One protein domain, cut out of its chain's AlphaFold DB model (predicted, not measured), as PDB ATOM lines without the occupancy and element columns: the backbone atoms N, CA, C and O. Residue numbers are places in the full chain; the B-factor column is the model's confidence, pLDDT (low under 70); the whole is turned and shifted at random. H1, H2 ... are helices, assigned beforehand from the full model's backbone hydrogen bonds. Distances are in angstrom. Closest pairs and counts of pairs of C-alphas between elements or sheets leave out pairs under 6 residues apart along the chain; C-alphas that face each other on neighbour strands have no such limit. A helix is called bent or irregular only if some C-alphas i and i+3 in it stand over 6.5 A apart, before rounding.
ATOM      1  N   THR A  49      87.610  58.681  42.162       69.31
ATOM      2  CA  THR A  49      86.902  57.426  42.396       69.31
ATOM      3  C   THR A  49      85.431  57.588  42.005       69.31
ATOM      4  O   THR A  49      84.721  58.484  42.471       69.31
ATOM      5  N   ILE A  50      84.966  56.727  41.098       66.25
ATOM      6  CA  ILE A  50      83.574  56.724  40.625       66.25
ATOM      7  C   ILE A  50      82.671  56.136  41.717       66.25
ATOM      8  O   ILE A  50      81.565  56.621  41.964       66.25
ATOM      9  N   HIS A  51      83.170  55.125  42.428       65.19
ATOM     10  CA  HIS A  51      82.502  54.503  43.560       65.19
ATOM     11  C   HIS A  51      83.430  54.478  44.791       65.19
ATOM     12  O   HIS A  51      84.594  54.103  44.639       65.19
ATOM     13  N   PRO A  52      82.960  54.844  46.004       69.94
ATOM     14  CA  PRO A  52      81.609  55.269  46.384       69.94
ATOM     15  C   PRO A  52      81.424  56.804  46.371       69.94
ATOM     16  O   PRO A  52      81.648  57.474  47.375       69.94
ATOM     17  N   ASN A  53      80.954  57.373  45.255       78.75
ATOM     18  CA  ASN A  53      80.589  58.794  45.164       78.75
ATOM     19  C   ASN A  53      79.046  58.965  45.140       78.75
ATOM     20  O   ASN A  53      78.425  58.543  44.159       78.75
ATOM     21  N   PRO A  54      78.398  59.520  46.192       83.94
ATOM     22  CA  PRO A  54      76.932  59.560  46.280       83.94
ATOM     23  C   PRO A  54      76.246  60.377  45.165       83.94
ATOM     24  O   PRO A  54      75.307  59.857  44.565       83.94
ATOM     25  N   PRO A  55      76.717  61.592  44.799       84.62
ATOM     26  CA  PRO A  55      76.183  62.333  43.653       84.62
ATOM     27  C   PRO A  55      76.147  61.551  42.335       84.62
ATOM     28  O   PRO A  55      75.153  61.593  41.615       84.62
ATOM     29  N   VAL A  56      77.219  60.822  42.011       83.38
ATOM     30  CA  VAL A  56      77.314  60.068  40.748       83.38
ATOM     31  C   VAL A  56      76.339  58.895  40.750       83.38
ATOM     32  O   VAL A  56      75.682  58.641  39.744       83.38
ATOM     33  N   GLN A  57      76.206  58.212  41.889       89.38
ATOM     34  CA  GLN A  57      75.265  57.104  42.053       89.38
ATOM     35  C   GLN A  57      73.812  57.553  41.922       89.38
ATOM     36  O   GLN A  57      73.022  56.844  41.306       89.38
ATOM     37  N   GLU A  58      73.462  58.725  42.453       90.94
ATOM     38  CA  GLU A  58      72.101  59.251  42.345       90.94
ATOM     39  C   GLU A  58      71.741  59.551  40.887       90.94
ATOM     40  O   GLU A  58      70.713  59.091  40.385       90.94
ATOM     41  N   VAL A  59      72.626  60.237  40.157       90.88
ATOM     42  CA  VAL A  59      72.407  60.517  38.730       90.88
ATOM     43  C   VAL A  59      72.385  59.224  37.913       90.88
ATOM     44  O   VAL A  59      71.539  59.074  37.035       90.88
ATOM     45  N   HIS A  60      73.263  58.270  38.226       91.94
ATOM     46  CA  HIS A  60      73.262  56.953  37.599       91.94
ATOM     47  C   HIS A  60      71.943  56.207  37.846       91.94
ATOM     48  O   HIS A  60      71.376  55.629  36.927       91.94
ATOM     49  N   ARG A  61      71.401  56.249  39.067       94.19
ATOM     50  CA  ARG A  61      70.118  55.621  39.401       94.19
ATOM     51  C   ARG A  61      68.960  56.260  38.632       94.19
ATOM     52  O   ARG A  61      68.119  55.536  38.099       94.19
ATOM     53  N   LEU A  62      68.932  57.590  38.546       95.44
ATOM     54  CA  LEU A  62      67.934  58.322  37.760       95.44
ATOM     55  C   LEU A  62      68.032  57.980  36.269       95.44
ATOM     56  O   LEU A  62      67.013  57.715  35.631       95.44
ATOM     57  N   SER A  63      69.245  57.925  35.715       94.00
ATOM     58  CA  SER A  63      69.446  57.557  34.312       94.00
ATOM     59  C   SER A  63      69.026  56.107  34.041       94.00
ATOM     60  O   SER A  63      68.404  55.838  33.016       94.00
ATOM     61  N   LEU A  64      69.240  55.194  34.991       93.31
ATOM     62  CA  LEU A  64      68.767  53.809  34.931       93.31
ATOM     63  C   LEU A  64      67.229  53.720  34.887       93.31
ATOM     64  O   LEU A  64      66.679  52.982  34.069       93.31
ATOM     65  N   MET A  65      66.522  54.514  35.702       95.88
ATOM     66  CA  MET A  65      65.053  54.589  35.659       95.88
ATOM     67  C   MET A  65      64.550  55.050  34.287       95.88
ATOM     68  O   MET A  65      63.631  54.446  33.731       95.88
ATOM     69  N   VAL A  66      65.182  56.082  33.717       95.75
ATOM     70  CA  VAL A  66      64.856  56.573  32.368       95.75
ATOM     71  C   VAL A  66      65.100  55.484  31.323       95.75
ATOM     72  O   VAL A  66      64.261  55.275  30.451       95.75
ATOM     73  N   VAL A  67      66.206  54.745  31.424       95.81
ATOM     74  CA  VAL A  67      66.517  53.645  30.502       95.81
ATOM     75  C   VAL A  67      65.479  52.539  30.568       95.81
ATOM     76  O   VAL A  67      65.057  52.070  29.516       95.81
ATOM     77  N   TYR A  68      65.028  52.139  31.759       96.44
ATOM     78  CA  TYR A  68      63.970  51.135  31.878       96.44
ATOM     79  C   TYR A  68      62.646  51.617  31.290       96.44
ATOM     80  O   TYR A  68      62.008  50.865  30.554       96.44
ATOM     81  N   ALA A  69      62.259  52.871  31.540       96.75
ATOM     82  CA  ALA A  69      61.060  53.449  30.938       96.75
ATOM     83  C   ALA A  69      61.146  53.453  29.401       96.75
ATOM     84  O   ALA A  69      60.236  52.979  28.721       96.75
ATOM     85  N   CYS A  70      62.271  53.907  28.845       94.88
ATOM     86  CA  CYS A  70      62.503  53.890  27.403       94.88
ATOM     87  C   CYS A  70      62.570  52.465  26.840       94.88
ATOM     88  O   CYS A  70      62.066  52.223  25.749       94.88
ATOM     89  N   ALA A  71      63.149  51.506  27.563       94.69
ATOM     90  CA  ALA A  71      63.211  50.116  27.128       94.69
ATOM     91  C   ALA A  71      61.816  49.490  27.028       94.69
ATOM     92  O   ALA A  71      61.546  48.793  26.055       94.69
ATOM     93  N   ILE A  72      60.908  49.788  27.967       96.31
ATOM     94  CA  ILE A  72      59.502  49.363  27.879       96.31
ATOM     95  C   ILE A  72      58.856  49.919  26.604       96.31
ATOM     96  O   ILE A  72      58.206  49.171  25.876       96.31
ATOM     97  N   LEU A  73      59.084  51.201  26.290       94.88
ATOM     98  CA  LEU A  73      58.580  51.812  25.056       94.88
ATOM     99  C   LEU A  73      59.166  51.156  23.801       94.88
ATOM    100  O   LEU A  73      58.427  50.887  22.859       94.88
ATOM    101  N   VAL A  74      60.468  50.855  23.792       91.69
ATOM    102  CA  VAL A  74      61.130  50.167  22.673       91.69
ATOM    103  C   VAL A  74      60.567  48.758  22.488       91.69
ATOM    104  O   VAL A  74      60.289  48.370  21.359       91.69
ATOM    105  N   VAL A  75      60.344  48.003  23.569       93.81
ATOM    106  CA  VAL A  75      59.729  46.664  23.503       93.81
ATOM    107  C   VAL A  75      58.293  46.747  22.997       93.81
ATOM    108  O   VAL A  75      57.904  45.951  22.148       93.81
ATOM    109  N   MET A  76      57.511  47.717  23.472       94.44
ATOM    110  CA  MET A  76      56.138  47.927  23.013       94.44
ATOM    111  C   MET A  76      56.097  48.297  21.524       94.44
ATOM    112  O   MET A  76      55.305  47.726  20.779       94.44
ATOM    113  N   ALA A  77      56.975  49.197  21.073       89.88
ATOM    114  CA  ALA A  77      57.098  49.570  19.666       89.88
ATOM    115  C   ALA A  77      57.545  48.384  18.797       89.88
ATOM    116  O   ALA A  77      56.971  48.147  17.739       89.88
ATOM    117  N   ALA A  78      58.516  47.598  19.269       88.56
ATOM    118  CA  ALA A  78      58.968  46.382  18.599       88.56
ATOM    119  C   ALA A  78      57.850  45.330  18.503       88.56
ATOM    120  O   ALA A  78      57.666  44.725  17.449       88.56
ATOM    121  N   GLY A  79      57.067  45.146  19.570       89.94
ATOM    122  CA  GLY A  79      55.907  44.254  19.581       89.94
ATOM    123  C   GLY A  79      54.806  44.713  18.624       89.94
ATOM    124  O   GLY A  79      54.241  43.897  17.902       89.94
ATOM    125  N   LEU A  80      54.542  46.021  18.557       90.00
ATOM    126  CA  LEU A  80      53.597  46.586  17.595       90.00
ATOM    127  C   LEU A  80      54.081  46.384  16.153       90.00
ATOM    128  O   LEU A  80      53.303  45.953  15.305       90.00
ATOM    129  N   HIS A  81      55.366  46.627  15.879       85.56
ATOM    130  CA  HIS A  81      55.956  46.356  14.567       85.56
ATOM    131  C   HIS A  81      55.921  44.875  14.198       85.56
ATOM    132  O   HIS A  81      55.696  44.559  13.039       85.56
ATOM    133  N   TYR A  82      56.067  43.967  15.159       87.50
ATOM    134  CA  TYR A  82      55.928  42.537  14.896       87.50
ATOM    135  C   TYR A  82      54.505  42.161  14.437       87.50
ATOM    136  O   TYR A  82      54.341  41.336  13.542       87.50
ATOM    137  N   ILE A  83      53.471  42.790  15.008       89.31
ATOM    138  CA  ILE A  83      52.072  42.517  14.645       89.31
ATOM    139  C   ILE A  83      51.695  43.177  13.307       89.31
ATOM    140  O   ILE A  83      51.020  42.552  12.496       89.31
ATOM    141  N   VAL A  84      52.126  44.421  13.068       88.12
ATOM    142  CA  VAL A  84      51.701  45.240  11.908       88.12
ATOM    143  C   VAL A  84      52.675  45.145  10.713       88.12
ATOM    144  O   VAL A  84      52.364  45.588   9.612       88.12
ATOM    145  N   GLY A  85      53.863  44.563  10.904       69.00
ATOM    146  CA  GLY A  85      55.018  44.661   9.997       69.00
ATOM    147  C   GLY A  85      54.777  44.275   8.536       69.00
ATOM    148  O   GLY A  85      55.372  44.897   7.656       69.00
ATOM    149  N   VAL A  86      53.854  43.345   8.258       68.69
ATOM    150  CA  VAL A  86      53.488  42.959   6.880       68.69
ATOM    151  C   VAL A  86      52.970  44.144   6.056       68.69
ATOM    152  O   VAL A  86      53.235  44.208   4.860       68.69
ATOM    153  N   GLU A  87      52.273  45.108   6.663       75.31
ATOM    154  CA  GLU A  87      51.604  46.186   5.917       75.31
ATOM    155  C   GLU A  87      52.488  47.426   5.695       75.31
ATOM    156  O   GLU A  87      52.225  48.217   4.792       75.31
ATOM    157  N   ILE A  88      53.548  47.603   6.494       75.69
ATOM    158  CA  ILE A  88      54.414  48.803   6.471       75.69
ATOM    159  C   ILE A  88      55.744  48.527   5.737       75.69
ATOM    160  O   ILE A  88      56.549  49.434   5.539       75.69
ATOM    161  N   GLY A  89      55.992  47.284   5.308       72.38
ATOM    162  CA  GLY A  89      57.226  46.911   4.605       72.38
ATOM    163  C   GLY A  89      58.480  46.947   5.487       72.38
ATOM    164  O   GLY A  89      59.589  47.055   4.971       72.38
ATOM    165  N   VAL A  90      58.320  46.878   6.813       73.62
ATOM    166  CA  VAL A  90      59.442  46.754   7.757       73.62
ATOM    167  C   VAL A  90      59.787  45.272   7.896       73.62
ATOM    168  O   VAL A  90      58.915  44.461   8.210       73.62
ATOM    169  N   SER A  91      61.053  44.911   7.671       77.81
ATOM    170  CA  SER A  91      61.493  43.515   7.734       77.81
ATOM    171  C   SER A  91      61.421  42.969   9.166       77.81
ATOM    172  O   SER A  91      61.959  43.555  10.109       77.81
ATOM    173  N   TYR A  92      60.802  41.796   9.327       81.69
ATOM    174  CA  TYR A  92      60.769  41.019  10.576       81.69
ATOM    175  C   TYR A  92      62.162  40.734  11.154       81.69
ATOM    176  O   TYR A  92      62.321  40.518  12.360       81.69
ATOM    177  N   GLU A  93      63.173  40.741  10.293       83.69
ATOM    178  CA  GLU A  93      64.561  40.492  10.643       83.69
ATOM    179  C   GLU A  93      65.134  41.569  11.574       83.69
ATOM    180  O   GLU A  93      65.802  41.244  12.560       83.69
ATOM    181  N   GLU A  94      64.788  42.842  11.354       82.44
ATOM    182  CA  GLU A  94      65.293  43.950  12.173       82.44
ATOM    183  C   GLU A  94      64.842  43.818  13.632       82.44
ATOM    184  O   GLU A  94      65.640  43.973  14.563       82.44
ATOM    185  N   VAL A  95      63.576  43.452  13.853       84.19
ATOM    186  CA  VAL A  95      63.017  43.258  15.200       84.19
ATOM    187  C   VAL A  95      63.726  42.110  15.924       84.19
ATOM    188  O   VAL A  95      64.056  42.232  17.111       84.19
ATOM    189  N   ARG A  96      64.018  41.013  15.212       88.62
ATOM    190  CA  ARG A  96      64.702  39.838  15.771       88.62
ATOM    191  C   ARG A  96      66.132  40.153  16.217       88.62
ATOM    192  O   ARG A  96      66.600  39.556  17.183       88.62
ATOM    193  N   ILE A  97      66.798  41.105  15.564       88.94
ATOM    194  CA  ILE A  97      68.154  41.553  15.914       88.94
ATOM    195  C   ILE A  97      68.132  42.568  17.072       88.94
ATOM    196  O   ILE A  97      69.002  42.535  17.948       88.94
ATOM    197  N   ILE A  98      67.135  43.457  17.120       89.50
ATOM    198  CA  ILE A  98      67.040  44.505  18.152       89.50
ATOM    199  C   ILE A  98      66.783  43.912  19.543       89.50
ATOM    200  O   ILE A  98      67.375  44.372  20.521       89.50
ATOM    201  N   LEU A  99      65.939  42.881  19.652       91.19
ATOM    202  CA  LEU A  99      65.531  42.310  20.940       91.19
ATOM    203  C   LEU A  99      66.699  41.748  21.787       91.19
ATOM    204  O   LEU A  99      66.863  42.194  22.926       91.19
ATOM    205  N   PRO A 100      67.553  40.826  21.290       93.94
ATOM    206  CA  PRO A 100      68.692  40.334  22.068       93.94
ATOM    207  C   PRO A 100      69.676  41.462  22.397       93.94
ATOM    208  O   PRO A 100      70.231  41.509  23.496       93.94
ATOM    209  N   ARG A 101      69.844  42.424  21.483       92.56
ATOM    210  CA  ARG A 101      70.710  43.585  21.688       92.56
ATOM    211  C   ARG A 101      70.217  44.483  22.823       92.56
ATOM    212  O   ARG A 101      71.029  44.967  23.611       92.56
ATOM    213  N   LEU A 102      68.902  44.664  22.935       94.50
ATOM    214  CA  LEU A 102      68.275  45.391  24.032       94.50
ATOM    215  C   LEU A 102      68.530  44.700  25.377       94.50
ATOM    216  O   LEU A 102      68.901  45.369  26.338       94.50
ATOM    217  N   ILE A 103      68.400  43.371  25.438       95.25
ATOM    218  CA  ILE A 103      68.677  42.595  26.658       95.25
ATOM    219  C   ILE A 103      70.134  42.789  27.097       95.25
ATOM    220  O   ILE A 103      70.392  43.094  28.262       95.25
ATOM    221  N   VAL A 104      71.086  42.681  26.164       95.62
ATOM    222  CA  VAL A 104      72.514  42.909  26.444       95.62
ATOM    223  C   VAL A 104      72.762  44.334  26.943       95.62
ATOM    224  O   VAL A 104      73.501  44.524  27.908       95.62
ATOM    225  N   ALA A 105      72.123  45.340  26.345       94.25
ATOM    226  CA  ALA A 105      72.256  46.725  26.786       94.25
ATOM    227  C   ALA A 105      71.677  46.970  28.186       94.25
ATOM    228  O   ALA A 105      72.267  47.718  28.962       94.25
ATOM    229  N   LEU A 106      70.562  46.326  28.540       95.06
ATOM    230  CA  LEU A 106      69.986  46.410  29.883       95.06
ATOM    231  C   LEU A 106      70.889  45.746  30.927       95.06
ATOM    232  O   LEU A 106      71.141  46.335  31.979       95.06
ATOM    233  N   MET A 107      71.436  44.569  30.617       96.31
ATOM    234  CA  MET A 107      72.439  43.916  31.462       96.31
ATOM    235  C   MET A 107      73.657  44.827  31.653       96.31
ATOM    236  O   MET A 107      74.055  45.109  32.783       96.31
ATOM    237  N   PHE A 108      74.197  45.377  30.562       94.81
ATOM    238  CA  PHE A 108      75.333  46.293  30.624       94.81
ATOM    239  C   PHE A 108      75.016  47.557  31.430       94.81
ATOM    240  O   PHE A 108      75.830  47.967  32.248       94.81
ATOM    241  N   SER A 109      73.827  48.138  31.264       94.12
ATOM    242  CA  SER A 109      73.363  49.299  32.027       94.12
ATOM    243  C   SER A 109      73.479  49.064  33.538       94.12
ATOM    244  O   SER A 109      74.112  49.864  34.228       94.12
ATOM    245  N   THR A 110      73.000  47.915  34.032       94.00
ATOM    246  CA  THR A 110      73.052  47.568  35.468       94.00
ATOM    247  C   THR A 110      74.464  47.352  36.009       94.00
ATOM    248  O   THR A 110      74.757  47.721  37.144       94.00
ATOM    249  N   VAL A 111      75.361  46.780  35.203       95.06
ATOM    250  CA  VAL A 111      76.734  46.449  35.627       95.06
ATOM    251  C   VAL A 111      77.723  47.580  35.300       95.06
ATOM    252  O   VAL A 111      78.860  47.575  35.772       95.06
ATOM    253  N   SER A 112      77.304  48.594  34.536       93.06
ATOM    254  CA  SER A 112      78.208  49.600  33.968       93.06
ATOM    255  C   SER A 112      79.013  50.371  35.014       93.06
ATOM    256  O   SER A 112      80.198  50.603  34.790       93.06
ATOM    257  N   LEU A 113      78.445  50.688  36.185       91.50
ATOM    258  CA  LEU A 113      79.184  51.384  37.247       91.50
ATOM    259  C   LEU A 113      80.411  50.579  37.722       91.50
ATOM    260  O   LEU A 113      81.491  51.140  37.901       91.50
ATOM    261  N   HIS A 114      80.266  49.257  37.864       92.62
ATOM    262  CA  HIS A 114      81.355  48.367  38.281       92.62
ATOM    263  C   HIS A 114      82.418  48.226  37.186       92.62
ATOM    264  O   HIS A 114      83.613  48.282  37.471       92.62
ATOM    265  N   LEU A 115      81.993  48.094  35.925       91.38
ATOM    266  CA  LEU A 115      82.914  48.009  34.787       91.38
ATOM    267  C   LEU A 115      83.758  49.279  34.638       91.38
ATOM    268  O   LEU A 115      84.958  49.202  34.381       91.38
ATOM    269  N   LEU A 116      83.150  50.449  34.835       90.00
ATOM    270  CA  LEU A 116      83.861  51.724  34.770       90.00
ATOM    271  C   LEU A 116      84.843  51.888  35.933       90.00
ATOM    272  O   LEU A 116      85.959  52.363  35.720       90.00
ATOM    273  N   GLN A 117      84.471  51.436  37.134       91.12
ATOM    274  CA  GLN A 117      85.368  51.418  38.290       91.12
ATOM    275  C   GLN A 117      86.601  50.538  38.037       91.12
ATOM    276  O   GLN A 117      87.711  50.939  38.386       91.12
ATOM    277  N   PHE A 118      86.434  49.385  37.385       92.25
ATOM    278  CA  PHE A 118      87.560  48.533  36.992       92.25
ATOM    279  C   PHE A 118      88.506  49.245  36.012       92.25
ATOM    280  O   PHE A 118      89.722  49.156  36.148       92.25
ATOM    281  N   GLY A 119      87.962  50.015  35.063       89.25
ATOM    282  CA  GLY A 119      88.764  50.822  34.140       89.25
ATOM    283  C   GLY A 119      89.601  51.899  34.842       89.25
ATOM    284  O   GLY A 119      90.765  52.092  34.493       89.25
ATOM    285  N   VAL A 120      89.033  52.567  35.851       89.06
ATOM    286  CA  VAL A 120      89.765  53.542  36.678       89.06
ATOM    287  C   VAL A 120      90.880  52.855  37.466       89.06
ATOM    288  O   VAL A 120      92.027  53.269  37.358       89.06
ATOM    289  N   GLN A 121      90.576  51.752  38.156       91.38
ATOM    290  CA  GLN A 121      91.573  50.988  38.918       91.38
ATOM    291  C   GLN A 121      92.721  50.483  38.041       91.38
ATOM    292  O   GLN A 121      93.876  50.523  38.453       91.38
ATOM    293  N   ALA A 122      92.420  50.033  36.820       89.31
ATOM    294  CA  ALA A 122      93.447  49.644  35.866       89.31
ATOM    295  C   ALA A 122      94.352  50.831  35.498       89.31
ATOM    296  O   ALA A 122      95.570  50.687  35.498       89.31
ATOM    297  N   SER A 123      93.773  52.006  35.216       87.94
ATOM    298  CA  SER A 123      94.539  53.228  34.926       87.94
ATOM    299  C   SER A 123      95.434  53.635  36.101       87.94
ATOM    300  O   SER A 123      96.621  53.891  35.902       87.94
ATOM    301  N   ASP A 124      94.903  53.601  37.325       87.38
ATOM    302  CA  ASP A 124      95.654  53.933  38.537       87.38
ATOM    303  C   ASP A 124      96.798  52.935  38.784       87.38
ATOM    304  O   ASP A 124      97.922  53.341  39.079       87.38
ATOM    305  N   ALA A 125      96.563  51.637  38.560       88.69
ATOM    306  CA  ALA A 125      97.605  50.615  38.640       88.69
ATOM    307  C   ALA A 125      98.711  50.827  37.591       88.69
ATOM    308  O   ALA A 125      99.892  50.625  37.883       88.69
ATOM    309  N   PHE A 126      98.365  51.271  36.375       86.38
ATOM    310  CA  PHE A 126      99.366  51.652  35.374       86.38
ATOM    311  C   PHE A 126     100.164  52.878  35.817       86.38
ATOM    312  O   PHE A 126     101.390  52.871  35.712       86.38
ATOM    313  N   PHE A 149     111.844  84.201  36.895       43.12
ATOM    314  CA  PHE A 149     110.895  85.319  36.682       43.12
ATOM    315  C   PHE A 149     110.101  85.236  35.369       43.12
ATOM    316  O   PHE A 149     108.874  85.323  35.380       43.12
ATOM    317  N   LEU A 150     110.770  84.998  34.236       42.22
ATOM    318  CA  LEU A 150     110.115  84.869  32.923       42.22
ATOM    319  C   LEU A 150     109.481  83.480  32.736       42.22
ATOM    320  O   LEU A 150     108.397  83.361  32.162       42.22
ATOM    321  N   VAL A 151     110.106  82.441  33.310       54.69
ATOM    322  CA  VAL A 151     109.540  81.087  33.369       54.69
ATOM    323  C   VAL A 151     108.286  81.074  34.227       54.69
ATOM    324  O   VAL A 151     107.293  80.513  33.799       54.69
ATOM    325  N   THR A 152     108.252  81.755  35.372       60.84
ATOM    326  CA  THR A 152     107.072  81.735  36.256       60.84
ATOM    327  C   THR A 152     105.814  82.277  35.583       60.84
ATOM    328  O   THR A 152     104.738  81.722  35.781       60.84
ATOM    329  N   VAL A 153     105.918  83.299  34.727       59.12
ATOM    330  CA  VAL A 153     104.739  83.855  34.040       59.12
ATOM    331  C   VAL A 153     104.255  82.940  32.909       59.12
ATOM    332  O   VAL A 153     103.069  82.612  32.863       59.12
ATOM    333  N   VAL A 154     105.149  82.487  32.022       62.09
ATOM    334  CA  VAL A 154     104.781  81.591  30.905       62.09
ATOM    335  C   VAL A 154     104.332  80.223  31.423       62.09
ATOM    336  O   VAL A 154     103.318  79.680  30.984       62.09
ATOM    337  N   ASN A 155     105.046  79.692  32.412       66.00
ATOM    338  CA  ASN A 155     104.755  78.403  33.018       66.00
ATOM    339  C   ASN A 155     103.482  78.460  33.874       66.00
ATOM    340  O   ASN A 155     102.746  77.485  33.916       66.00
ATOM    341  N   SER A 156     103.133  79.610  34.470       68.06
ATOM    342  CA  SER A 156     101.851  79.753  35.173       68.06
ATOM    343  C   SER A 156     100.650  79.609  34.237       68.06
ATOM    344  O   SER A 156      99.653  79.029  34.658       68.06
ATOM    345  N   VAL A 157     100.716  80.105  32.994       75.25
ATOM    346  CA  VAL A 157      99.615  79.945  32.023       75.25
ATOM    347  C   VAL A 157      99.516  78.497  31.543       75.25
ATOM    348  O   VAL A 157      98.415  77.957  31.464       75.25
ATOM    349  N   LEU A 158     100.650  77.844  31.266       67.88
ATOM    350  CA  LEU A 158     100.676  76.432  30.869       67.88
ATOM    351  C   LEU A 158     100.187  75.512  31.989       67.88
ATOM    352  O   LEU A 158      99.355  74.641  31.744       67.88
ATOM    353  N   LEU A 159     100.636  75.748  33.220       67.50
ATOM    354  CA  LEU A 159     100.207  74.996  34.393       67.50
ATOM    355  C   LEU A 159      98.718  75.224  34.668       67.50
ATOM    356  O   LEU A 159      97.996  74.263  34.916       67.50
ATOM    357  N   LEU A 160      98.223  76.459  34.525       75.69
ATOM    358  CA  LEU A 160      96.788  76.744  34.593       75.69
ATOM    359  C   LEU A 160      96.011  75.960  33.522       75.69
ATOM    360  O   LEU A 160      94.995  75.348  33.838       75.69
ATOM    361  N   SER A 161      96.490  75.948  32.274       78.06
ATOM    362  CA  SER A 161      95.871  75.199  31.172       78.06
ATOM    363  C   SER A 161      95.812  73.697  31.467       78.06
ATOM    364  O   SER A 161      94.778  73.062  31.269       78.06
ATOM    365  N   LEU A 162      96.896  73.140  32.008       71.38
ATOM    366  CA  LEU A 162      96.987  71.739  32.408       71.38
ATOM    367  C   LEU A 162      96.005  71.424  33.540       71.38
ATOM    368  O   LEU A 162      95.239  70.473  33.433       71.38
ATOM    369  N   VAL A 163      95.943  72.255  34.583       75.31
ATOM    370  CA  VAL A 163      94.974  72.086  35.679       75.31
ATOM    371  C   VAL A 163      93.540  72.113  35.151       75.31
ATOM    372  O   VAL A 163      92.742  71.245  35.497       75.31
ATOM    373  N   VAL A 164      93.209  73.062  34.271       82.75
ATOM    374  CA  VAL A 164      91.885  73.127  33.632       82.75
ATOM    375  C   VAL A 164      91.606  71.858  32.823       82.75
ATOM    376  O   VAL A 164      90.517  71.297  32.933       82.75
ATOM    377  N   PHE A 165      92.581  71.367  32.058       82.62
ATOM    378  CA  PHE A 165      92.457  70.119  31.308       82.62
ATOM    379  C   PHE A 165      92.188  68.913  32.226       82.62
ATOM    380  O   PHE A 165      91.273  68.137  31.949       82.62
ATOM    381  N   PHE A 166      92.901  68.792  33.349       77.56
ATOM    382  CA  PHE A 166      92.674  67.733  34.341       77.56
ATOM    383  C   PHE A 166      91.291  67.818  34.984       77.56
ATOM    384  O   PHE A 166      90.620  66.797  35.137       77.56
ATOM    385  N   ILE A 167      90.822  69.026  35.308       81.81
ATOM    386  CA  ILE A 167      89.465  69.228  35.828       81.81
ATOM    387  C   ILE A 167      88.435  68.763  34.795       81.81
ATOM    388  O   ILE A 167      87.532  68.001  35.137       81.81
ATOM    389  N   ILE A 168      88.582  69.167  33.530       85.50
ATOM    390  CA  ILE A 168      87.672  68.760  32.450       85.50
ATOM    391  C   ILE A 168      87.694  67.238  32.269       85.50
ATOM    392  O   ILE A 168      86.627  66.631  32.180       85.50
ATOM    393  N   ARG A 169      88.877  66.611  32.270       87.19
ATOM    394  CA  ARG A 169      89.043  65.149  32.211       87.19
ATOM    395  C   ARG A 169      88.274  64.463  33.337       87.19
ATOM    396  O   ARG A 169      87.478  63.566  33.072       87.19
ATOM    397  N   ASN A 170      88.477  64.905  34.573       84.19
ATOM    398  CA  ASN A 170      87.848  64.320  35.754       84.19
ATOM    399  C   ASN A 170      86.324  64.475  35.717       84.19
ATOM    400  O   ASN A 170      85.599  63.507  35.933       84.19
ATOM    401  N   VAL A 171      85.827  65.664  35.367       88.62
ATOM    402  CA  VAL A 171      84.387  65.910  35.198       88.62
ATOM    403  C   VAL A 171      83.809  65.047  34.080       88.62
ATOM    404  O   VAL A 171      82.726  64.496  34.250       88.62
ATOM    405  N   TYR A 172      84.521  64.873  32.966       91.25
ATOM    406  CA  TYR A 172      84.067  64.033  31.860       91.25
ATOM    407  C   TYR A 172      83.970  62.553  32.259       91.25
ATOM    408  O   TYR A 172      82.986  61.895  31.921       91.25
ATOM    409  N   ILE A 173      84.944  62.038  33.019       90.31
ATOM    410  CA  ILE A 173      84.912  60.676  33.579       90.31
ATOM    411  C   ILE A 173      83.737  60.527  34.566       90.31
ATOM    412  O   ILE A 173      83.006  59.545  34.553       90.31
ATOM    413  N   LEU A 174      83.445  61.511  35.410       88.75
ATOM    414  CA  LEU A 174      82.266  61.395  36.279       88.75
ATOM    415  C   LEU A 174      80.952  61.490  35.486       88.75
ATOM    416  O   LEU A 174      80.005  60.750  35.749       88.75
ATOM    417  N   PHE A 175      80.911  62.359  34.477       91.88
ATOM    418  CA  PHE A 175      79.745  62.567  33.628       91.88
ATOM    419  C   PHE A 175      79.386  61.311  32.831       91.88
ATOM    420  O   PHE A 175      78.251  60.846  32.909       91.88
ATOM    421  N   VAL A 176      80.344  60.727  32.106       92.56
ATOM    422  CA  VAL A 176      80.092  59.529  31.296       92.56
ATOM    423  C   VAL A 176      79.726  58.321  32.167       92.56
ATOM    424  O   VAL A 176      78.890  57.523  31.748       92.56
ATOM    425  N   ALA A 177      80.236  58.223  33.401       91.75
ATOM    426  CA  ALA A 177      79.786  57.201  34.347       91.75
ATOM    427  C   ALA A 177      78.334  57.384  34.796       91.75
ATOM    428  O   ALA A 177      77.593  56.414  34.946       91.75
ATOM    429  N   ALA A 178      77.900  58.630  34.973       91.75
ATOM    430  CA  ALA A 178      76.525  58.929  35.342       91.75
ATOM    431  C   ALA A 178      75.533  58.641  34.194       91.75
ATOM    432  O   ALA A 178      74.420  58.168  34.437       91.75
ATOM    433  N   ILE A 179      75.935  58.883  32.939       94.00
ATOM    434  CA  ILE A 179      75.102  58.644  31.745       94.00
ATOM    435  C   ILE A 179      75.303  57.260  31.104       94.00
ATOM    436  O   ILE A 179      74.686  56.975  30.075       94.00
ATOM    437  N   SER A 180      76.135  56.384  31.675       94.69
ATOM    438  CA  SER A 180      76.448  55.076  31.083       94.69
ATOM    439  C   SER A 180      75.223  54.192  30.796       94.69
ATOM    440  O   SER A 180      75.217  53.564  29.733       94.69
ATOM    441  N   PRO A 181      74.148  54.182  31.620       95.44
ATOM    442  CA  PRO A 181      72.906  53.486  31.283       95.44
ATOM    443  C   PRO A 181      72.307  53.959  29.955       95.44
ATOM    444  O   PRO A 181      71.899  53.157  29.114       95.44
ATOM    445  N   LEU A 182      72.269  55.279  29.748       94.69
ATOM    446  CA  LEU A 182      71.693  55.892  28.552       94.69
ATOM    447  C   LEU A 182      72.542  55.599  27.318       94.69
ATOM    448  O   LEU A 182      71.995  55.346  26.247       94.69
ATOM    449  N   LEU A 183      73.869  55.576  27.468       94.56
ATOM    450  CA  LEU A 183      74.780  55.180  26.393       94.56
ATOM    451  C   LEU A 183      74.557  53.724  25.968       94.56
ATOM    452  O   LEU A 183      74.594  53.433  24.773       94.56
ATOM    453  N   ALA A 184      74.273  52.828  26.920       94.75
ATOM    454  CA  ALA A 184      73.939  51.438  26.627       94.75
ATOM    455  C   ALA A 184      72.670  51.339  25.769       94.75
ATOM    456  O   ALA A 184      72.655  50.635  24.761       94.75
ATOM    457  N   LEU A 185      71.629  52.101  26.115       93.81
ATOM    458  CA  LEU A 185      70.392  52.149  25.336       93.81
ATOM    459  C   LEU A 185      70.602  52.785  23.951       93.81
ATOM    460  O   LEU A 185      70.157  52.243  22.942       93.81
ATOM    461  N   ALA A 186      71.332  53.902  23.883       93.75
ATOM    462  CA  ALA A 186      71.662  54.582  22.630       93.75
ATOM    463  C   ALA A 186      72.485  53.699  21.678       93.75
ATOM    464  O   ALA A 186      72.456  53.906  20.465       93.75
ATOM    465  N   TRP A 187      73.205  52.706  22.206       94.38
ATOM    466  CA  TRP A 187      73.932  51.723  21.409       94.38
ATOM    467  C   TRP A 187      73.018  50.690  20.728       94.38
ATOM    468  O   TRP A 187      73.397  50.150  19.686       94.38
ATOM    469  N   VAL A 188      71.826  50.423  21.276       91.69
ATOM    470  CA  VAL A 188      70.843  49.483  20.699       91.69
ATOM    471  C   VAL A 188      70.192  50.067  19.451       91.69
ATOM    472  O   VAL A 188      70.001  49.358  18.465       91.69
ATOM    473  N   LEU A 189      69.874  51.361  19.489       89.56
ATOM    474  CA  LEU A 189      69.180  52.058  18.412       89.56
ATOM    475  C   LEU A 189      70.134  52.315  17.226       89.56
ATOM    476  O   LEU A 189      71.224  52.866  17.421       89.56
ATOM    477  N   PRO A 190      69.736  51.979  15.985       84.06
ATOM    478  CA  PRO A 190      70.621  52.060  14.823       84.06
ATOM    479  C   PRO A 190      71.099  53.492  14.547       84.06
ATOM    480  O   PRO A 190      72.284  53.702  14.292       84.06
ATOM    481  N   ASN A 191      70.215  54.484  14.688       87.69
ATOM    482  CA  ASN A 191      70.533  55.882  14.390       87.69
ATOM    483  C   ASN A 191      71.445  56.540  15.451       87.69
ATOM    484  O   ASN A 191      72.253  57.408  15.133       87.69
ATOM    485  N   THR A 192      71.360  56.130  16.723       90.88
ATOM    486  CA  THR A 192      72.139  56.758  17.813       90.88
ATOM    487  C   THR A 192      73.437  56.031  18.161       90.88
ATOM    488  O   THR A 192      74.238  56.548  18.946       90.88
ATOM    489  N   ARG A 193      73.698  54.869  17.551       88.19
ATOM    490  CA  ARG A 193      74.884  54.038  17.817       88.19
ATOM    491  C   ARG A 193      76.205  54.804  17.680       88.19
ATOM    492  O   ARG A 193      77.117  54.590  18.480       88.19
ATOM    493  N   TYR A 194      76.302  55.699  16.696       87.25
ATOM    494  CA  TYR A 194      77.503  56.498  16.427       87.25
ATOM    495  C   TYR A 194      77.899  57.383  17.621       87.25
ATOM    496  O   TYR A 194      79.074  57.470  17.992       87.25
ATOM    497  N   TYR A 195      76.910  58.000  18.270       89.44
ATOM    498  CA  TYR A 195      77.146  58.848  19.437       89.44
ATOM    499  C   TYR A 195      77.630  58.013  20.620       89.44
ATOM    500  O   TYR A 195      78.644  58.353  21.227       89.44
ATOM    501  N   ALA A 196      76.974  56.879  20.892       91.50
ATOM    502  CA  ALA A 196      77.370  55.979  21.974       91.50
ATOM    503  C   ALA A 196      78.828  55.509  21.825       91.50
ATOM    504  O   ALA A 196      79.609  55.572  22.773       91.50
ATOM    505  N   GLN A 197      79.224  55.114  20.612       89.38
ATOM    506  CA  GLN A 197      80.599  54.705  20.311       89.38
ATOM    507  C   GLN A 197      81.615  55.834  20.526       89.38
ATOM    508  O   GLN A 197      82.694  55.593  21.072       89.38
ATOM    509  N   SER A 198      81.263  57.069  20.160       87.88
ATOM    510  CA  SER A 198      82.129  58.234  20.368       87.88
ATOM    511  C   SER A 198      82.405  58.470  21.858       87.88
ATOM    512  O   SER A 198      83.567  58.611  22.238       87.88
ATOM    513  N   PHE A 199      81.379  58.409  22.715       91.69
ATOM    514  CA  PHE A 199      81.547  58.537  24.170       91.69
ATOM    515  C   PHE A 199      82.391  57.406  24.769       91.69
ATOM    516  O   PHE A 199      83.282  57.674  25.573       91.69
ATOM    517  N   ILE A 200      82.168  56.157  24.343       89.38
ATOM    518  CA  ILE A 200      82.951  55.003  24.813       89.38
ATOM    519  C   ILE A 200      84.432  55.166  24.432       89.38
ATOM    520  O   ILE A 200      85.315  54.926  25.252       89.38
ATOM    521  N   SER A 201      84.727  55.623  23.211       90.12
ATOM    522  CA  SER A 201      86.109  55.862  22.774       90.12
ATOM    523  C   SER A 201      86.775  57.029  23.508       90.12
ATOM    524  O   SER A 201      87.954  56.950  23.857       90.12
ATOM    525  N   GLY A 202      86.016  58.096  23.781       88.88
ATOM    526  CA  GLY A 202      86.479  59.254  24.541       88.88
ATOM    527  C   GLY A 202      86.827  58.880  25.976       88.88
ATOM    528  O   GLY A 202      87.871  59.285  26.481       88.88
ATOM    529  N   TRP A 203      86.004  58.033  26.599       90.81
ATOM    530  CA  TRP A 203      86.268  57.487  27.927       90.81
ATOM    531  C   TRP A 203      87.612  56.767  28.011       90.81
ATOM    532  O   TRP A 203      88.455  57.110  28.839       90.81
ATOM    533  N   TRP A 204      87.833  55.783  27.134       89.31
ATOM    534  CA  TRP A 204      89.072  55.007  27.132       89.31
ATOM    535  C   TRP A 204      90.292  55.867  26.815       89.31
ATOM    536  O   TRP A 204      91.337  55.689  27.437       89.31
ATOM    537  N   ALA A 205      90.153  56.840  25.912       88.50
ATOM    538  CA  ALA A 205      91.218  57.792  25.630       88.50
ATOM    539  C   ALA A 205      91.589  58.617  26.877       88.50
ATOM    540  O   ALA A 205      92.766  58.778  27.192       88.50
ATOM    541  N   LEU A 206      90.601  59.099  27.632       88.69
ATOM    542  CA  LEU A 206      90.848  59.860  28.859       88.69
ATOM    543  C   LEU A 206      91.417  59.000  29.993       88.69
ATOM    544  O   LEU A 206      92.235  59.491  30.773       88.69
ATOM    545  N   LEU A 207      91.032  57.724  30.088       88.25
ATOM    546  CA  LEU A 207      91.654  56.787  31.025       88.25
ATOM    547  C   LEU A 207      93.121  56.523  30.679       88.25
ATOM    548  O   LEU A 207      93.959  56.507  31.575       88.25
ATOM    549  N   ALA A 208      93.441  56.357  29.397       87.12
ATOM    550  CA  ALA A 208      94.805  56.119  28.933       87.12
ATOM    551  C   ALA A 208      95.700  57.371  28.982       87.12
ATOM    552  O   ALA A 208      96.921  57.237  29.003       87.12
ATOM    553  N   ALA A 209      95.124  58.576  29.042       84.94
ATOM    554  CA  ALA A 209      95.893  59.812  29.174       84.94
ATOM    555  C   ALA A 209      96.725  59.861  30.473       84.94
ATOM    556  O   ALA A 209      97.891  60.232  30.419       84.94
ATOM    557  N   ALA A 210      96.183  59.408  31.611       84.44
ATOM    558  CA  ALA A 210      96.888  59.453  32.901       84.44
ATOM    559  C   ALA A 210      98.227  58.690  32.942       84.44
ATOM    560  O   ALA A 210      99.239  59.294  33.300       84.44
ATOM    561  N   PRO A 211      98.305  57.395  32.580       85.00
ATOM    562  CA  PRO A 211      99.589  56.694  32.581       85.00
ATOM    563  C   PRO A 211     100.562  57.273  31.548       85.00
ATOM    564  O   PRO A 211     101.775  57.253  31.754       85.00
ATOM    565  N   LEU A 212     100.044  57.830  30.453       83.31
ATOM    566  CA  LEU A 212     100.864  58.473  29.434       83.31
ATOM    567  C   LEU A 212     101.508  59.761  29.968       83.31
ATOM    568  O   LEU A 212     102.701  59.977  29.769       83.31
ATOM    569  N   ASP A 213     100.764  60.566  30.720       80.38
ATOM    570  CA  ASP A 213     101.280  61.770  31.370       80.38
ATOM    571  C   ASP A 213     102.452  61.451  32.320       80.38
ATOM    572  O   ASP A 213     103.480  62.134  32.307       80.38
ATOM    573  N   VAL A 214     102.357  60.353  33.079       78.81
ATOM    574  CA  VAL A 214     103.445  59.863  33.948       78.81
ATOM    575  C   VAL A 214     104.658  59.405  33.136       78.81
ATOM    576  O   VAL A 214     105.797  59.696  33.508       78.81
ATOM    577  N   LEU A 215     104.440  58.723  32.009       80.56
ATOM    578  CA  LEU A 215     105.517  58.313  31.105       80.56
ATOM    579  C   LEU A 215     106.247  59.513  30.502       80.56
ATOM    580  O   LEU A 215     107.477  59.518  30.457       80.56
ATOM    581  N   VAL A 216     105.508  60.538  30.073       78.19
ATOM    582  CA  VAL A 216     106.085  61.789  29.570       78.19
ATOM    583  C   VAL A 216     106.903  62.452  30.668       78.19
ATOM    584  O   VAL A 216     108.050  62.826  30.429       78.19
ATOM    585  N   LEU A 217     106.376  62.545  31.891       72.12
ATOM    586  CA  LEU A 217     107.114  63.105  33.020       72.12
ATOM    587  C   LEU A 217     108.415  62.330  33.276       72.12
ATOM    588  O   LEU A 217     109.485  62.934  33.332       72.12
ATOM    589  N   ARG A 218     108.359  60.995  33.320       76.44
ATOM    590  CA  ARG A 218     109.538  60.134  33.492       76.44
ATOM    591  C   ARG A 218     110.565  60.316  32.373       76.44
ATOM    592  O   ARG A 218     111.748  60.457  32.664       76.44
ATOM    593  N   PHE A 219     110.127  60.352  31.117       77.75
ATOM    594  CA  PHE A 219     111.001  60.588  29.968       77.75
ATOM    595  C   PHE A 219     111.744  61.925  30.089       77.75
ATOM    596  O   PHE A 219     112.964  61.983  29.915       77.75
ATOM    597  N   ASN A 220     111.035  62.989  30.469       68.94
ATOM    598  CA  ASN A 220     111.646  64.299  30.671       68.94
ATOM    599  C   ASN A 220     112.671  64.298  31.812       68.94
ATOM    600  O   ASN A 220     113.745  64.876  31.652       68.94
ATOM    601  N   LEU A 221     112.387  63.611  32.924       69.88
ATOM    602  CA  LEU A 221     113.344  63.464  34.025       69.88
ATOM    603  C   LEU A 221     114.622  62.741  33.575       69.88
ATOM    604  O   LEU A 221     115.720  63.208  33.868       69.88
ATOM    605  N   THR A 222     114.493  61.658  32.802       74.00
ATOM    606  CA  THR A 222     115.658  60.916  32.289       74.00
ATOM    607  C   THR A 222     116.490  61.720  31.287       74.00
ATOM    608  O   THR A 222     117.715  61.632  31.283       74.00
ATOM    609  N   MET A 223     115.848  62.554  30.461       68.88
ATOM    610  CA  MET A 223     116.549  63.446  29.528       68.88
ATOM    611  C   MET A 223     117.292  64.572  30.253       68.88
ATOM    612  O   MET A 223     118.379  64.968  29.833       68.88
ATOM    613  N   LEU A 224     116.728  65.069  31.356       65.31
ATOM    614  CA  LEU A 224     117.373  66.078  32.187       65.31
ATOM    615  C   LEU A 224     118.659  65.531  32.823       65.31
ATOM    616  O   LEU A 224     119.689  66.202  32.772       65.31
ATOM    617  N   GLU A 225     118.620  64.305  33.351       66.44
ATOM    618  CA  GLU A 225     119.785  63.619  33.926       66.44
ATOM    619  C   GLU A 225     120.906  63.417  32.890       66.44
ATOM    620  O   GLU A 225     122.073  63.686  33.168       66.44
ATOM    621  N   ALA A 226     120.549  63.059  31.653       63.34
ATOM    622  CA  ALA A 226     121.508  62.887  30.560       63.34
ATOM    623  C   ALA A 226     122.175  64.200  30.089       63.34
ATOM    624  O   ALA A 226     123.250  64.171  29.490       63.34
ATOM    625  N   SER A 227     121.564  65.362  30.348       58.28
ATOM    626  CA  SER A 227     122.026  66.667  29.842       58.28
ATOM    627  C   SER A 227     123.167  67.317  30.644       58.28
ATOM    628  O   SER A 227     123.736  68.315  30.199       58.28
ATOM    629  N   GLY A 228     123.551  66.750  31.796       55.47
ATOM    630  CA  GLY A 228     124.554  67.315  32.713       55.47
ATOM    631  C   GLY A 228     125.998  67.405  32.192       55.47
ATOM    632  O   GLY A 228     126.861  67.912  32.902       55.47
ATOM    633  N   VAL A 229     126.282  66.936  30.973       56.22
ATOM    634  CA  VAL A 229     127.647  66.840  30.420       56.22
ATOM    635  C   VAL A 229     128.057  68.068  29.587       56.22
ATOM    636  O   VAL A 229     129.247  68.305  29.393       56.22
ATOM    637  N   PHE A 230     127.114  68.905  29.129       55.56
ATOM    638  CA  PHE A 230     127.418  70.054  28.261       55.56
ATOM    639  C   PHE A 230     126.956  71.388  28.873       55.56
ATOM    640  O   PHE A 230     125.792  71.560  29.223       55.56
ATOM    641  N   GLY A 231     127.858  72.375  28.946       54.06
ATOM    642  CA  GLY A 231     127.665  73.695  29.580       54.06
ATOM    643  C   GLY A 231     126.614  74.641  28.965       54.06
ATOM    644  O   GLY A 231     126.618  75.829  29.271       54.06
ATOM    645  N   LEU A 232     125.701  74.144  28.124       56.19
ATOM    646  CA  LEU A 232     124.513  74.857  27.609       56.19
ATOM    647  C   LEU A 232     123.240  74.572  28.439       56.19
ATOM    648  O   LEU A 232     122.118  74.835  28.001       56.19
ATOM    649  N   GLN A 233     123.436  74.061  29.654       59.75
ATOM    650  CA  GLN A 233     122.439  73.454  30.537       59.75
ATOM    651  C   GLN A 233     121.213  74.342  30.836       59.75
ATOM    652  O   GLN A 233     120.104  73.843  30.990       59.75
ATOM    653  N   GLY A 234     121.365  75.671  30.878       59.12
ATOM    654  CA  GLY A 234     120.251  76.585  31.175       59.12
ATOM    655  C   GLY A 234     119.218  76.705  30.046       59.12
ATOM    656  O   GLY A 234     118.013  76.694  30.300       59.12
ATOM    657  N   VAL A 235     119.674  76.791  28.792       61.84
ATOM    658  CA  VAL A 235     118.783  76.958  27.627       61.84
ATOM    659  C   VAL A 235     118.151  75.620  27.243       61.84
ATOM    660  O   VAL A 235     116.959  75.576  26.937       61.84
ATOM    661  N   SER A 236     118.906  74.519  27.327       62.31
ATOM    662  CA  SER A 236     118.377  73.174  27.070       62.31
ATOM    663  C   SER A 236     117.270  72.798  28.054       62.31
ATOM    664  O   SER A 236     116.223  72.317  27.630       62.31
ATOM    665  N   ASN A 237     117.445  73.087  29.347       63.66
ATOM    666  CA  ASN A 237     116.446  72.762  30.368       63.66
ATOM    667  C   ASN A 237     115.150  73.561  30.183       63.66
ATOM    668  O   ASN A 237     114.062  73.030  30.402       63.66
ATOM    669  N   TRP A 238     115.244  74.813  29.723       66.31
ATOM    670  CA  TRP A 238     114.067  75.623  29.406       66.31
ATOM    671  C   TRP A 238     113.292  75.079  28.200       66.31
ATOM    672  O   TRP A 238     112.075  74.906  28.281       66.31
ATOM    673  N   ILE A 239     113.993  74.760  27.106       70.38
ATOM    674  CA  ILE A 239     113.379  74.173  25.905       70.38
ATOM    675  C   ILE A 239     112.720  72.834  26.254       70.38
ATOM    676  O   ILE A 239     111.589  72.595  25.841       70.38
ATOM    677  N   LEU A 240     113.383  71.994  27.057       67.88
ATOM    678  CA  LEU A 240     112.835  70.717  27.521       67.88
ATOM    679  C   LEU A 240     111.607  70.901  28.419       67.88
ATOM    680  O   LEU A 240     110.626  70.180  28.254       67.88
ATOM    681  N   GLY A 241     111.604  71.892  29.316       66.50
ATOM    682  CA  GLY A 241     110.440  72.208  30.144       66.50
ATOM    683  C   GLY A 241     109.225  72.620  29.308       66.50
ATOM    684  O   GLY A 241     108.146  72.047  29.452       66.50
ATOM    685  N   VAL A 242     109.398  73.567  28.379       69.06
ATOM    686  CA  VAL A 242     108.310  74.012  27.487       69.06
ATOM    687  C   VAL A 242     107.853  72.881  26.563       69.06
ATOM    688  O   VAL A 242     106.647  72.698  26.371       69.06
ATOM    689  N   ALA A 243     108.786  72.096  26.022       74.25
ATOM    690  CA  ALA A 243     108.480  70.936  25.192       74.25
ATOM    691  C   ALA A 243     107.679  69.886  25.973       74.25
ATOM    692  O   ALA A 243     106.676  69.410  25.456       74.25
ATOM    693  N   SER A 244     108.050  69.592  27.222       65.94
ATOM    694  CA  SER A 244     107.343  68.660  28.109       65.94
ATOM    695  C   SER A 244     105.880  69.053  28.315       65.94
ATOM    696  O   SER A 244     104.979  68.270  28.008       65.94
ATOM    697  N   PHE A 245     105.623  70.297  28.736       67.75
ATOM    698  CA  PHE A 245     104.256  70.787  28.940       67.75
ATOM    699  C   PHE A 245     103.451  70.824  27.638       67.75
ATOM    700  O   PHE A 245     102.262  70.504  27.625       67.75
ATOM    701  N   THR A 246     104.097  71.179  26.526       77.62
ATOM    702  CA  THR A 246     103.458  71.168  25.204       77.62
ATOM    703  C   THR A 246     103.092  69.746  24.783       77.62
ATOM    704  O   THR A 246     101.992  69.517  24.284       77.62
ATOM    705  N   LEU A 247     103.981  68.779  25.011       76.88
ATOM    706  CA  LEU A 247     103.783  67.375  24.662       76.88
ATOM    707  C   LEU A 247     102.649  66.773  25.500       76.88
ATOM    708  O   LEU A 247     101.777  66.110  24.948       76.88
ATOM    709  N   MET A 248     102.587  67.106  26.788       74.00
ATOM    710  CA  MET A 248     101.508  66.695  27.685       74.00
ATOM    711  C   MET A 248     100.134  67.252  27.273       74.00
ATOM    712  O   MET A 248      99.125  66.573  27.409       74.00
ATOM    713  N   LEU A 249     100.071  68.457  26.694       75.94
ATOM    714  CA  LEU A 249      98.828  68.994  26.115       75.94
ATOM    715  C   LEU A 249      98.500  68.394  24.742       75.94
ATOM    716  O   LEU A 249      97.328  68.235  24.388       75.94
ATOM    717  N   TRP A 250      99.516  68.076  23.943       82.81
ATOM    718  CA  TRP A 250      99.319  67.549  22.595       82.81
ATOM    719  C   TRP A 250      98.869  66.088  22.632       82.81
ATOM    720  O   TRP A 250      97.942  65.701  21.915       82.81
ATOM    721  N   VAL A 251      99.494  65.266  23.469       78.62
ATOM    722  CA  VAL A 251      99.275  63.819  23.482       78.62
ATOM    723  C   VAL A 251      97.804  63.428  23.662       78.62
ATOM    724  O   VAL A 251      97.319  62.655  22.832       78.62
ATOM    725  N   PRO A 252      97.041  63.976  24.625       73.81
ATOM    726  CA  PRO A 252      95.630  63.637  24.768       73.81
ATOM    727  C   PRO A 252      94.812  63.948  23.512       73.81
ATOM    728  O   PRO A 252      93.902  63.199  23.158       73.81
ATOM    729  N   ARG A 253      95.167  65.013  22.777       80.31
ATOM    730  CA  ARG A 253      94.508  65.375  21.515       80.31
ATOM    731  C   ARG A 253      94.778  64.348  20.416       80.31
ATOM    732  O   ARG A 253      93.861  63.993  19.677       80.31
ATOM    733  N   GLN A 254      96.016  63.859  20.309       84.44
ATOM    734  CA  GLN A 254      96.350  62.781  19.372       84.44
ATOM    735  C   GLN A 254      95.640  61.490  19.760       84.44
ATOM    736  O   GLN A 254      95.008  60.868  18.909       84.44
ATOM    737  N   LEU A 255      95.670  61.134  21.044       79.25
ATOM    738  CA  LEU A 255      95.033  59.928  21.552       79.25
ATOM    739  C   LEU A 255      93.524  59.924  21.271       79.25
ATOM    740  O   LEU A 255      92.991  58.916  20.818       79.25
ATOM    741  N   TYR A 256      92.862  61.072  21.447       78.50
ATOM    742  CA  TYR A 256      91.453  61.251  21.101       78.50
ATOM    743  C   TYR A 256      91.192  61.079  19.597       78.50
ATOM    744  O   TYR A 256      90.246  60.408  19.195       78.50
ATOM    745  N   SER A 257      92.047  61.640  18.737       79.50
ATOM    746  CA  SER A 257      91.898  61.466  17.284       79.50
ATOM    747  C   SER A 257      92.117  60.013  16.836       79.50
ATOM    748  O   SER A 257      91.391  59.498  15.983       79.50
ATOM    749  N   VAL A 258      93.082  59.323  17.455       81.12
ATOM    750  CA  VAL A 258      93.399  57.923  17.163       81.12
ATOM    751  C   VAL A 258      92.281  57.015  17.659       81.12
ATOM    752  O   VAL A 258      91.850  56.151  16.896       81.12
ATOM    753  N   SER A 259      91.762  57.233  18.871       76.81
ATOM    754  CA  SER A 259      90.677  56.422  19.433       76.81
ATOM    755  C   SER A 259      89.419  56.486  18.568       76.81
ATOM    756  O   SER A 259      88.839  55.445  18.263       76.81
ATOM    757  N   GLN A 260      89.063  57.671  18.065       79.31
ATOM    758  CA  GLN A 260      87.967  57.817  17.110       79.31
ATOM    759  C   GLN A 260      88.245  57.058  15.807       79.31
ATOM    760  O   GLN A 260      87.413  56.275  15.349       79.31
ATOM    761  N   SER A 261      89.439  57.215  15.225       77.81
ATOM    762  CA  SER A 261      89.794  56.543  13.967       77.81
ATOM    763  C   SER A 261      89.832  55.012  14.075       77.81
ATOM    764  O   SER A 261      89.458  54.316  13.129       77.81
ATOM    765  N   ALA A 262      90.249  54.483  15.229       73.88
ATOM    766  CA  ALA A 262      90.315  53.052  15.497       73.88
ATOM    767  C   ALA A 262      88.908  52.442  15.555       73.88
ATOM    768  O   ALA A 262      88.658  51.416  14.920       73.88
ATOM    769  N   VAL A 263      87.973  53.117  16.231       68.44
ATOM    770  CA  VAL A 263      86.572  52.682  16.320       68.44
ATOM    771  C   VAL A 263      85.872  52.728  14.959       68.44
ATOM    772  O   VAL A 263      85.104  51.823  14.629       68.44
ATOM    773  N   PHE A 264      86.176  53.712  14.108       67.25
ATOM    774  CA  PHE A 264      85.636  53.727  12.741       67.25
ATOM    775  C   PHE A 264      86.207  52.612  11.864       67.25
ATOM    776  O   PHE A 264      85.488  52.038  11.044       67.25
ATOM    777  N   ARG A 265      87.489  52.276  12.040       67.94
ATOM    778  CA  ARG A 265      88.151  51.234  11.248       67.94
ATOM    779  C   ARG A 265      87.655  49.835  11.614       67.94
ATOM    780  O   ARG A 265      87.452  49.031  10.709       67.94
ATOM    781  N   SER A 266      87.378  49.562  12.892       65.38
ATOM    782  CA  SER A 266      86.816  48.268  13.306       65.38
ATOM    783  C   SER A 266      85.431  48.022  12.702       65.38
ATOM    784  O   SER A 266      85.115  46.893  12.342       65.38
ATOM    785  N   ASN A 267      84.621  49.073  12.531       64.75
ATOM    786  CA  ASN A 267      83.274  48.941  11.977       64.75
ATOM    787  C   ASN A 267      83.283  48.616  10.469       64.75
ATOM    788  O   ASN A 267      82.423  47.870  10.018       64.75
ATOM    789  N   ARG A 268      84.273  49.113   9.706       64.94
ATOM    790  CA  ARG A 268      84.448  48.752   8.282       64.94
ATOM    791  C   ARG A 268      84.951  47.327   8.076       64.94
ATOM    792  O   ARG A 268      84.573  46.686   7.108       64.94
ATOM    793  N   ILE A 269      85.816  46.841   8.965       67.25
ATOM    794  CA  ILE A 269      86.323  45.465   8.884       67.25
ATOM    795  C   ILE A 269      85.212  44.482   9.264       67.25
ATOM    796  O   ILE A 269      85.044  43.465   8.602       67.25
ATOM    797  N   ALA A 270      84.404  44.817  10.275       63.28
ATOM    798  CA  ALA A 270      83.255  44.006  10.663       63.28
ATOM    799  C   ALA A 270      82.209  43.893   9.542       63.28
ATOM    800  O   ALA A 270      81.673  42.812   9.351       63.28
ATOM    801  N   SER A 271      81.954  44.961   8.773       63.41
ATOM    802  CA  SER A 271      81.055  44.892   7.610       63.41
ATOM    803  C   SER A 271      81.650  44.151   6.411       63.41
ATOM    804  O   SER A 271      80.912  43.788   5.519       63.41
ATOM    805  N   GLN A 272      82.972  43.954   6.360       67.38
ATOM    806  CA  GLN A 272      83.636  43.220   5.277       67.38
ATOM    807  C   GLN A 272      83.741  41.712   5.569       67.38
ATOM    808  O   GLN A 272      84.027  40.930   4.671       67.38
ATOM    809  N   PHE A 273      83.558  41.311   6.832       64.94
ATOM    810  CA  PHE A 273      83.641  39.915   7.270       64.94
ATOM    811  C   PHE A 273      82.310  39.160   7.157       64.94
ATOM    812  O   PHE A 273      82.307  37.937   7.220       64.94
TER     813      PHE A 273
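AT A GLANCE: This is residues 49 to 126 and 149 to 273 of the 320 residues of an uncharacterized protein of Halopiger aswanensis (UniProt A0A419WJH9). Two groups of long helices share an elongated, loose model: at one end the hairpin of H1 and H2a packs with the short arm H3b, and at the other the hairpin of H4 and H5 packs with H3a, while H2b packs on H4. The bent helices H2 and H3 each have an arm in both groups, and the last residues of H5, 265 to 273, stick out. The printed part has 203 residues with five named helices, H1 to H5 in order, and no named strand; its class is all helix. The radius of gyration of the C-alphas is 23.3 A, and the spans are 84 by 43 by 28 A.

IN THESE COORDINATES: Find C-alpha 54 at (76.932, 59.560, 46.280); from there H1 runs through residues 54 to 88, 47.0 A, with a kink of 52 degrees near residue 82, and is irregular, C-alphas 83 and 86 being 7.9 A apart. H2, residues 92 to 126, was assigned as one helix by its hydrogen bonds but is bent, C-alphas 110 and 113 being 7.4 A apart; its arms are H2a, residues 92 to 110, 28.5 A, and H2b, residues 113 to 126, 20.3 A. Beyond the cut find C-alpha 150 at (110.115, 84.869, 32.923), where H3 begins, residues 150 to 188, likewise assigned as one helix by its hydrogen bonds but bent, with C-alphas 178 and 181 7.7 A apart. Its arms are H3a, residues 150 to 178, 42.5 A, and H3b, residues 181 to 188, 11.5 A. H4, residues 193 to 229, 55.7 A, has a kink of 31 degrees near residue 209 and is irregular, with C-alphas 226 and 229 7.3 A apart. H5, residues 233 to 273, 56.3 A, has a kink of 31 degrees near residue 248 and ends at C-alpha 273 (83.641, 39.915, 7.270).

HOW THE PARTS SIT: Begin at the hub, H3, whose arms H3a and H3b stand about perpendicular, only just, at 72 degrees. H3b touches H2a, closest at the C-alphas of Ser 109 and Pro 181, 4.3 A. H1 and H2a form a helical hairpin at a shallow tilt of 11 degrees, opposite ways, closest at the C-alphas of Ala 78 and Val 95, 6.1 A. H2b, H3a, H4 and H5 form an up and down bundle of four helices or arms, each running against the one before it in the chain. H4 and H5 form a helical hairpin at 30 degrees, a shallow tilt, closest at the C-alphas of Ser 201 and Ser 259, 5.7 A. H2b touches H4 at residues 207 to 211 alone, closest at the C-alphas of Phe 126 and Pro 211, 5.8 A. H1 and H5 are apart. Every O i to N i+4 pair is within hydrogen-bond range in H2b and H3a; the counts are 28 of 31 in H1, 13 of 15 in H2a, 3 of 4 in H3b, 29 of 33 in H4 and 35 of 37 in H5.

THE WHOLE: The C-alphas of Glu 87 and Gly 231, the two farthest apart, are 84.3 A apart. Residues 127 to 148 are not printed, and C-alphas 126 and 149 are 35.6 A apart across that cut. The links H1 to H2, H3 to H4 and H4 to H5 are tight. The mean pLDDT of the printed part is 81.2; 50 residues are under 70, among them residues 149 to 156, 223 to 238 and 263 to 273.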